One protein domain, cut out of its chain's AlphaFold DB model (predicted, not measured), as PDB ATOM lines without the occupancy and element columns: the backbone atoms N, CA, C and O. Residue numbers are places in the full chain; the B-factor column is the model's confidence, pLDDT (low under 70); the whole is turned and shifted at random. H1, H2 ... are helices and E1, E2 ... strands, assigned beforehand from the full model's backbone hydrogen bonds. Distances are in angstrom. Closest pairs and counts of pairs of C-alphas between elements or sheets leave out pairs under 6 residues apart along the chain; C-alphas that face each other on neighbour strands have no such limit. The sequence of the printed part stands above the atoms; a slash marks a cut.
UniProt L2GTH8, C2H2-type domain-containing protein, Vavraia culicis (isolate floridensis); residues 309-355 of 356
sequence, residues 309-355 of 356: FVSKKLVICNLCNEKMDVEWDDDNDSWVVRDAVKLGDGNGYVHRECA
ATOM      1  N   PHE A 309     -33.788  26.498 327.657       92.06
ATOM      2  CA  PHE A 309     -33.197  25.601 326.665       92.06
ATOM      3  C   PHE A 309     -32.124  24.701 327.287       92.06
ATOM      4  O   PHE A 309     -31.252  25.172 328.027       92.06
ATOM      5  N   VAL A 310     -32.165  23.403 326.975       93.94
ATOM      6  CA  VAL A 310     -31.235  22.398 327.510       93.94
ATOM      7  C   VAL A 310     -30.722  21.487 326.395       93.94
ATOM      8  O   VAL A 310     -31.443  21.126 325.476       93.94
ATOM      9  N   SER A 311     -29.452  21.082 326.455       90.88
ATOM     10  CA  SER A 311     -28.844  20.218 325.424       90.88
ATOM     11  C   SER A 311     -29.080  18.716 325.646       90.88
ATOM     12  O   SER A 311     -28.698  17.903 324.808       90.88
ATOM     13  N   LYS A 312     -29.638  18.317 326.796       91.25
ATOM     14  CA  LYS A 312     -29.792  16.915 327.217       91.25
ATOM     15  C   LYS A 312     -31.269  16.542 327.325       91.25
ATOM     16  O   LYS A 312     -32.041  17.271 327.928       91.25
ATOM     17  N   LYS A 313     -31.616  15.348 326.829       91.06
ATOM     18  CA  LYS A 313     -32.978  14.777 326.865       91.06
ATOM     19  C   LYS A 313     -33.464  14.397 328.273       91.06
ATOM     20  O   LYS A 313     -34.650  14.186 328.479       91.06
ATOM     21  N   LEU A 314     -32.549  14.254 329.233       92.56
ATOM     22  CA  LEU A 314     -32.864  13.889 330.614       92.56
ATOM     23  C   LEU A 314     -32.285  14.944 331.553       92.56
ATOM     24  O   LEU A 314     -31.064  15.096 331.636       92.56
ATOM     25  N   VAL A 315     -33.176  15.642 332.252       95.31
ATOM     26  CA  VAL A 315     -32.860  16.628 333.289       95.31
ATOM     27  C   VAL A 315     -33.494  16.149 334.591       95.31
ATOM     28  O   VAL A 315     -34.628  15.675 334.601       95.31
ATOM     29  N   ILE A 316     -32.724  16.198 335.673       96.62
ATOM     30  CA  ILE A 316     -33.145  15.757 337.004       96.62
ATOM     31  C   ILE A 316     -33.080  16.979 337.915       96.62
ATOM     32  O   ILE A 316     -32.112  17.738 337.850       96.62
ATOM     33  N   CYS A 317     -34.104  17.169 338.743       96.50
ATOM     34  CA  CYS A 317     -34.131  18.236 339.733       96.50
ATOM     35  C   CYS A 317     -33.049  18.015 340.797       96.50
ATOM     36  O   CYS A 317     -33.036  16.976 341.452       96.50
ATOM     37  N   ASN A 318     -32.196  19.010 341.042       95.56
ATOM     38  CA  ASN A 318     -31.137  18.905 342.056       95.56
ATOM     39  C   ASN A 318     -31.645  18.837 343.509       95.56
ATOM     40  O   ASN A 318     -30.865  18.505 344.399       95.56
ATOM     41  N   LEU A 319     -32.909  19.196 343.764       95.44
ATOM     42  CA  LEU A 319     -33.485  19.228 345.113       95.44
ATOM     43  C   LEU A 319     -34.287  17.963 345.434       95.44
ATOM     44  O   LEU A 319     -34.023  17.326 346.451       95.44
ATOM     45  N   CYS A 320     -35.230  17.567 344.572       96.38
ATOM     46  CA  CYS A 320     -36.059  16.377 344.804       96.38
ATOM     47  C   CYS A 320     -35.550  15.101 344.109       96.38
ATOM     48  O   CYS A 320     -36.055  14.021 344.395       96.38
ATOM     49  N   ASN A 321     -34.551  15.193 343.220       96.06
ATOM     50  CA  ASN A 321     -34.039  14.087 342.395       96.06
ATOM     51  C   ASN A 321     -35.074  13.419 341.466       96.06
ATOM     52  O   ASN A 321     -34.823  12.338 340.928       96.06
ATOM     53  N   GLU A 322     -36.217  14.059 341.225       97.25
ATOM     54  CA  GLU A 322     -37.202  13.599 340.246       97.25
ATOM     55  C   GLU A 322     -36.835  14.061 338.830       97.25
ATOM     56  O   GLU A 322     -36.125  15.053 338.628       97.25
ATOM     57  N   LYS A 323     -37.292  13.300 337.831       96.75
ATOM     58  CA  LYS A 323     -37.073  13.618 336.416       96.75
ATOM     59  C   LYS A 323     -38.023  14.740 336.005       96.75
ATOM     60  O   LYS A 323     -39.209  14.655 336.297       96.75
ATOM     61  N   MET A 324     -37.495  15.735 335.306       96.12
ATOM     62  CA  MET A 324     -38.276  16.839 334.753       96.12
ATOM     63  C   MET A 324     -38.825  16.488 333.371       96.12
ATOM     64  O   MET A 324     -38.163  15.782 332.603       96.12
ATOM     65  N   ASP A 325     -39.990  17.042 333.035       95.06
ATOM     66  CA  ASP A 325     -40.571  16.922 331.700       95.06
ATOM     67  C   ASP A 325     -39.831  17.824 330.705       95.06
ATOM     68  O   ASP A 325     -39.766  19.052 330.844       95.06
ATOM     69  N   VAL A 326     -39.247  17.181 329.694       96.25
ATOM     70  CA  VAL A 326     -38.502  17.829 328.614       96.25
ATOM     71  C   VAL A 326     -39.278  17.649 327.320       96.25
ATOM     72  O   VAL A 326     -39.532  16.521 326.892       96.25
ATOM     73  N   GLU A 327     -39.616  18.757 326.678       95.88
ATOM     74  CA  GLU A 327     -40.324  18.775 325.403       95.88
ATOM     75  C   GLU A 327     -39.452  19.383 324.309       95.88
ATOM     76  O   GLU A 327     -38.536  20.160 324.572       95.88
ATOM     77  N   TRP A 328     -39.710  18.986 323.070       95.56
ATOM     78  CA  TRP A 328     -39.033  19.532 321.903       95.56
ATOM     79  C   TRP A 328     -39.826  20.730 321.369       95.56
ATOM     80  O   TRP A 328     -41.022  20.594 321.115       95.56
ATOM     81  N   ASP A 329     -39.179  21.891 321.238       95.25
ATOM     82  CA  ASP A 329     -39.769  23.107 320.666       95.25
ATOM     83  C   ASP A 329     -39.342  23.231 319.196       95.25
ATOM     84  O   ASP A 329     -38.204  23.610 318.906       95.25
ATOM     85  N   ASP A 330     -40.257  22.893 318.282       95.94
ATOM     86  CA  ASP A 330     -40.020  22.896 316.831       95.94
ATOM     87  C   ASP A 330     -39.615  24.282 316.298       95.94
ATOM     88  O   ASP A 330     -38.862  24.367 315.329       95.94
ATOM     89  N   ASP A 331     -40.054  25.370 316.941       94.88
ATOM     90  CA  ASP A 331     -39.753  26.734 316.491       94.88
ATOM     91  C   ASP A 331     -38.289  27.123 316.756       94.88
ATOM     92  O   ASP A 331     -37.704  27.919 316.020       94.88
ATOM     93  N   ASN A 332     -37.696  26.574 317.821       93.44
ATOM     94  CA  ASN A 332     -36.341  26.898 318.272       93.44
ATOM     95  C   ASN A 332     -35.347  25.741 318.077       93.44
ATOM     96  O   ASN A 332     -34.210  25.857 318.540       93.44
ATOM     97  N   ASP A 333     -35.769  24.629 317.461       94.50
ATOM     98  CA  ASP A 333     -34.954  23.430 317.197       94.50
ATOM     99  C   ASP A 333     -34.178  22.954 318.447       94.50
ATOM    100  O   ASP A 333     -32.978  22.663 318.419       94.50
ATOM    101  N   SER A 334     -34.840  22.985 319.611       94.81
ATOM    102  CA  SER A 334     -34.188  22.748 320.903       94.81
ATOM    103  C   SER A 334     -35.113  22.129 321.951       94.81
ATOM    104  O   SER A 334     -36.333  22.279 321.928       94.81
ATOM    105  N   TRP A 335     -34.509  21.405 322.901       95.31
ATOM    106  CA  TRP A 335     -35.227  20.843 324.043       95.31
ATOM    107  C   TRP A 335     -35.471  21.925 325.096       95.31
ATOM    108  O   TRP A 335     -34.531  22.599 325.533       95.31
ATOM    109  N   VAL A 336     -36.718  22.057 325.536       95.94
ATOM    110  CA  VAL A 336     -37.159  23.003 326.561       95.94
ATOM    111  C   VAL A 336     -37.658  22.222 327.770       95.94
ATOM    112  O   VAL A 336     -38.399  21.248 327.638       95.94
ATOM    113  N   VAL A 337     -37.243  22.638 328.964       95.75
ATOM    114  CA  VAL A 337     -37.720  22.037 330.217       95.75
ATOM    115  C   VAL A 337     -38.890  22.853 330.746       95.75
ATOM    116  O   VAL A 337     -38.765  24.069 330.919       95.75
ATOM    117  N   ARG A 338     -40.018  22.189 331.015       93.19
ATOM    118  CA  ARG A 338     -41.175  22.837 331.641       93.19
ATOM    119  C   ARG A 338     -40.941  23.001 333.140       93.19
ATOM    120  O   ARG A 338     -40.382  22.131 333.796       93.19
ATOM    121  N   ASP A 339     -41.367  24.148 333.656       91.75
ATOM    122  CA  ASP A 339     -41.376  24.482 335.083       91.75
ATOM    123  C   ASP A 339     -40.038  24.331 335.836       91.75
ATOM    124  O   ASP A 339     -39.992  23.994 337.017       91.75
ATOM    125  N   ALA A 340     -38.921  24.614 335.162       94.56
ATOM    126  CA  ALA A 340     -37.600  24.622 335.782       94.56
ATOM    127  C   ALA A 340     -37.077  26.047 336.024       94.56
ATOM    128  O   ALA A 340     -37.400  26.990 335.302       94.56
ATOM    129  N   VAL A 341     -36.212  26.186 337.030       94.56
ATOM    130  CA  VAL A 341     -35.421  27.383 337.334       94.56
ATOM    131  C   VAL A 341     -33.945  26.985 337.355       94.56
ATOM    132  O   VAL A 341     -33.569  25.951 337.910       94.56
ATOM    133  N   LYS A 342     -33.090  27.797 336.727       94.12
ATOM    134  CA  LYS A 342     -31.637  27.593 336.737       94.12
ATOM    135  C   LYS A 342     -31.042  28.225 338.000       94.12
ATOM    136  O   LYS A 342     -31.174  29.433 338.183       94.12
ATOM    137  N   LEU A 343     -30.377  27.438 338.851       92.81
ATOM    138  CA  LEU A 343     -29.612  27.989 339.980       92.81
ATOM    139  C   LEU A 343     -28.349  28.681 339.446       92.81
ATOM    140  O   LEU A 343     -27.644  28.113 338.612       92.81
ATOM    141  N   GLY A 344     -28.077  29.900 339.916       80.50
ATOM    142  CA  GLY A 344     -26.945  30.726 339.479       80.50
ATOM    143  C   GLY A 344     -25.605  29.978 339.478       80.50
ATOM    144  O   GLY A 344     -25.327  29.183 340.373       80.50
ATOM    145  N   ASP A 345     -24.820  30.221 338.426       77.38
ATOM    146  CA  ASP A 345     -23.477  29.705 338.097       77.38
ATOM    147  C   ASP A 345     -23.286  28.180 337.979       77.38
ATOM    148  O   ASP A 345     -22.266  27.718 337.463       77.38
ATOM    149  N   GLY A 346     -24.282  27.375 338.354       78.56
ATOM    150  CA  GLY A 346     -24.264  25.923 338.196       78.56
ATOM    151  C   GLY A 346     -24.967  25.424 336.928       78.56
ATOM    152  O   GLY A 346     -25.916  26.021 336.424       78.56
ATOM    153  N   ASN A 347     -24.581  24.230 336.462       83.88
ATOM    154  CA  ASN A 347     -25.362  23.427 335.501       83.88
ATOM    155  C   ASN A 347     -26.576  22.734 336.165       83.88
ATOM    156  O   ASN A 347     -26.996  21.658 335.741       83.88
ATOM    157  N   GLY A 348     -27.100  23.315 337.246       92.81
ATOM    158  CA  GLY A 348     -28.180  22.756 338.045       92.81
ATOM    159  C   GLY A 348     -29.538  23.331 337.671       92.81
ATOM    160  O   GLY A 348     -29.701  24.550 337.623       92.81
ATOM    161  N   TYR A 349     -30.511  22.449 337.463       95.88
ATOM    162  CA  TYR A 349     -31.914  22.801 337.264       95.88
ATOM    163  C   TYR A 349     -32.718  22.310 338.472       95.88
ATOM    164  O   TYR A 349     -32.463  21.224 338.999       95.88
ATOM    165  N   VAL A 350     -33.677  23.112 338.928       96.38
ATOM    166  CA  VAL A 350     -34.636  22.739 339.982       96.38
ATOM    167  C   VAL A 350     -36.053  23.044 339.521       96.38
ATOM    168  O   VAL A 350     -36.228  23.929 338.685       96.38
ATOM    169  N   HIS A 351     -37.056  22.314 340.013       95.69
ATOM    170  CA  HIS A 351     -38.449  22.672 339.734       95.69
ATOM    171  C   HIS A 351     -38.734  24.058 340.310       95.69
ATOM    172  O   HIS A 351     -38.166  24.425 341.342       95.69
ATOM    173  N   ARG A 352     -39.635  24.811 339.680       93.25
ATOM    174  CA  ARG A 352     -40.095  26.099 340.203       93.25
ATOM    175  C   ARG A 352     -40.637  25.937 341.618       93.25
ATOM    176  O   ARG A 352     -40.226  26.684 342.496       93.25
ATOM    177  N   GLU A 353     -41.445  24.906 341.858       93.81
ATOM    178  CA  GLU A 353     -41.967  24.562 343.190       93.81
ATOM    179  C   GLU A 353     -40.889  24.161 344.206       93.81
ATOM    180  O   GLU A 353     -41.134  24.221 345.401       93.81
ATOM    181  N   CYS A 354     -39.700  23.736 343.765       94.31
ATOM    182  CA  CYS A 354     -38.591  23.439 344.674       94.31
ATOM    183  C   CYS A 354     -37.713  24.670 344.961       94.31
ATOM    184  O   CYS A 354     -36.910  24.633 345.889       94.31
ATOM    185  N   ALA A 355     -37.793  25.718 344.136       90.12
ATOM    186  CA  ALA A 355     -36.986  26.930 344.281       90.12
ATOM    187  C   ALA A 355     -37.613  27.972 345.222       90.12
ATOM    188  O   ALA A 355     -36.878  28.794 345.774       90.12
TER     189      ALA A 355
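Overview. This is residues 309 to 355 of the 356 residues of the protein "C2H2-type domain-containing protein" of Vavraia culicis (isolate floridensis) (UniProt L2GTH8). With little regular structure, this is two small strand hairpins, E1 with E2 and E3 with E4, and a long loop, residues 309 to 325, that starts beside E2, runs out to Cys 320 and folds back to E1. Of 47 printed residues, 18 are in four strands and then one helix, H1, a mixed class; both two-stranded sheets are antiparallel. The whole is compact, radius of gyration of the C-alphas 10.4 A, spanning 29 by 21 by 16 A.

Along the chain. E1, residues 326 to 329, begins at C-alpha (-38.502, 17.829, 328.614) and is 9.6 A long; E2, 334 to 337, is 10.0 A. E3 is 340 to 342, E4 349 to 351. H1, 352 to 355, ends at C-alpha (-36.986, 26.930, 344.281).

Arrangement. Residues 309 to 310 pair antiparallel with 335 to 336 of E2. In hairpin E1 and E2, N 336 and O 327 are within hydrogen-bond range, 2.8 A. E2 and E3 meet only through their link. In hairpin E3 and E4, N 341 and O 350 are 2.8 A apart. The closest C-alphas of E3 and H1, Ala 340 and Arg 352, are 5.3 A apart. H1 is too short for an O i to N i+4 pair; its one O i to N i+3 pair is within range. E1 and H1 are apart.

Size, cuts and confidence. The C-alphas farthest apart, Cys 320 and Asp 331, are 30.4 A apart. The printed part has no cut, no link is long, and no printed residue is under pLDDT 70.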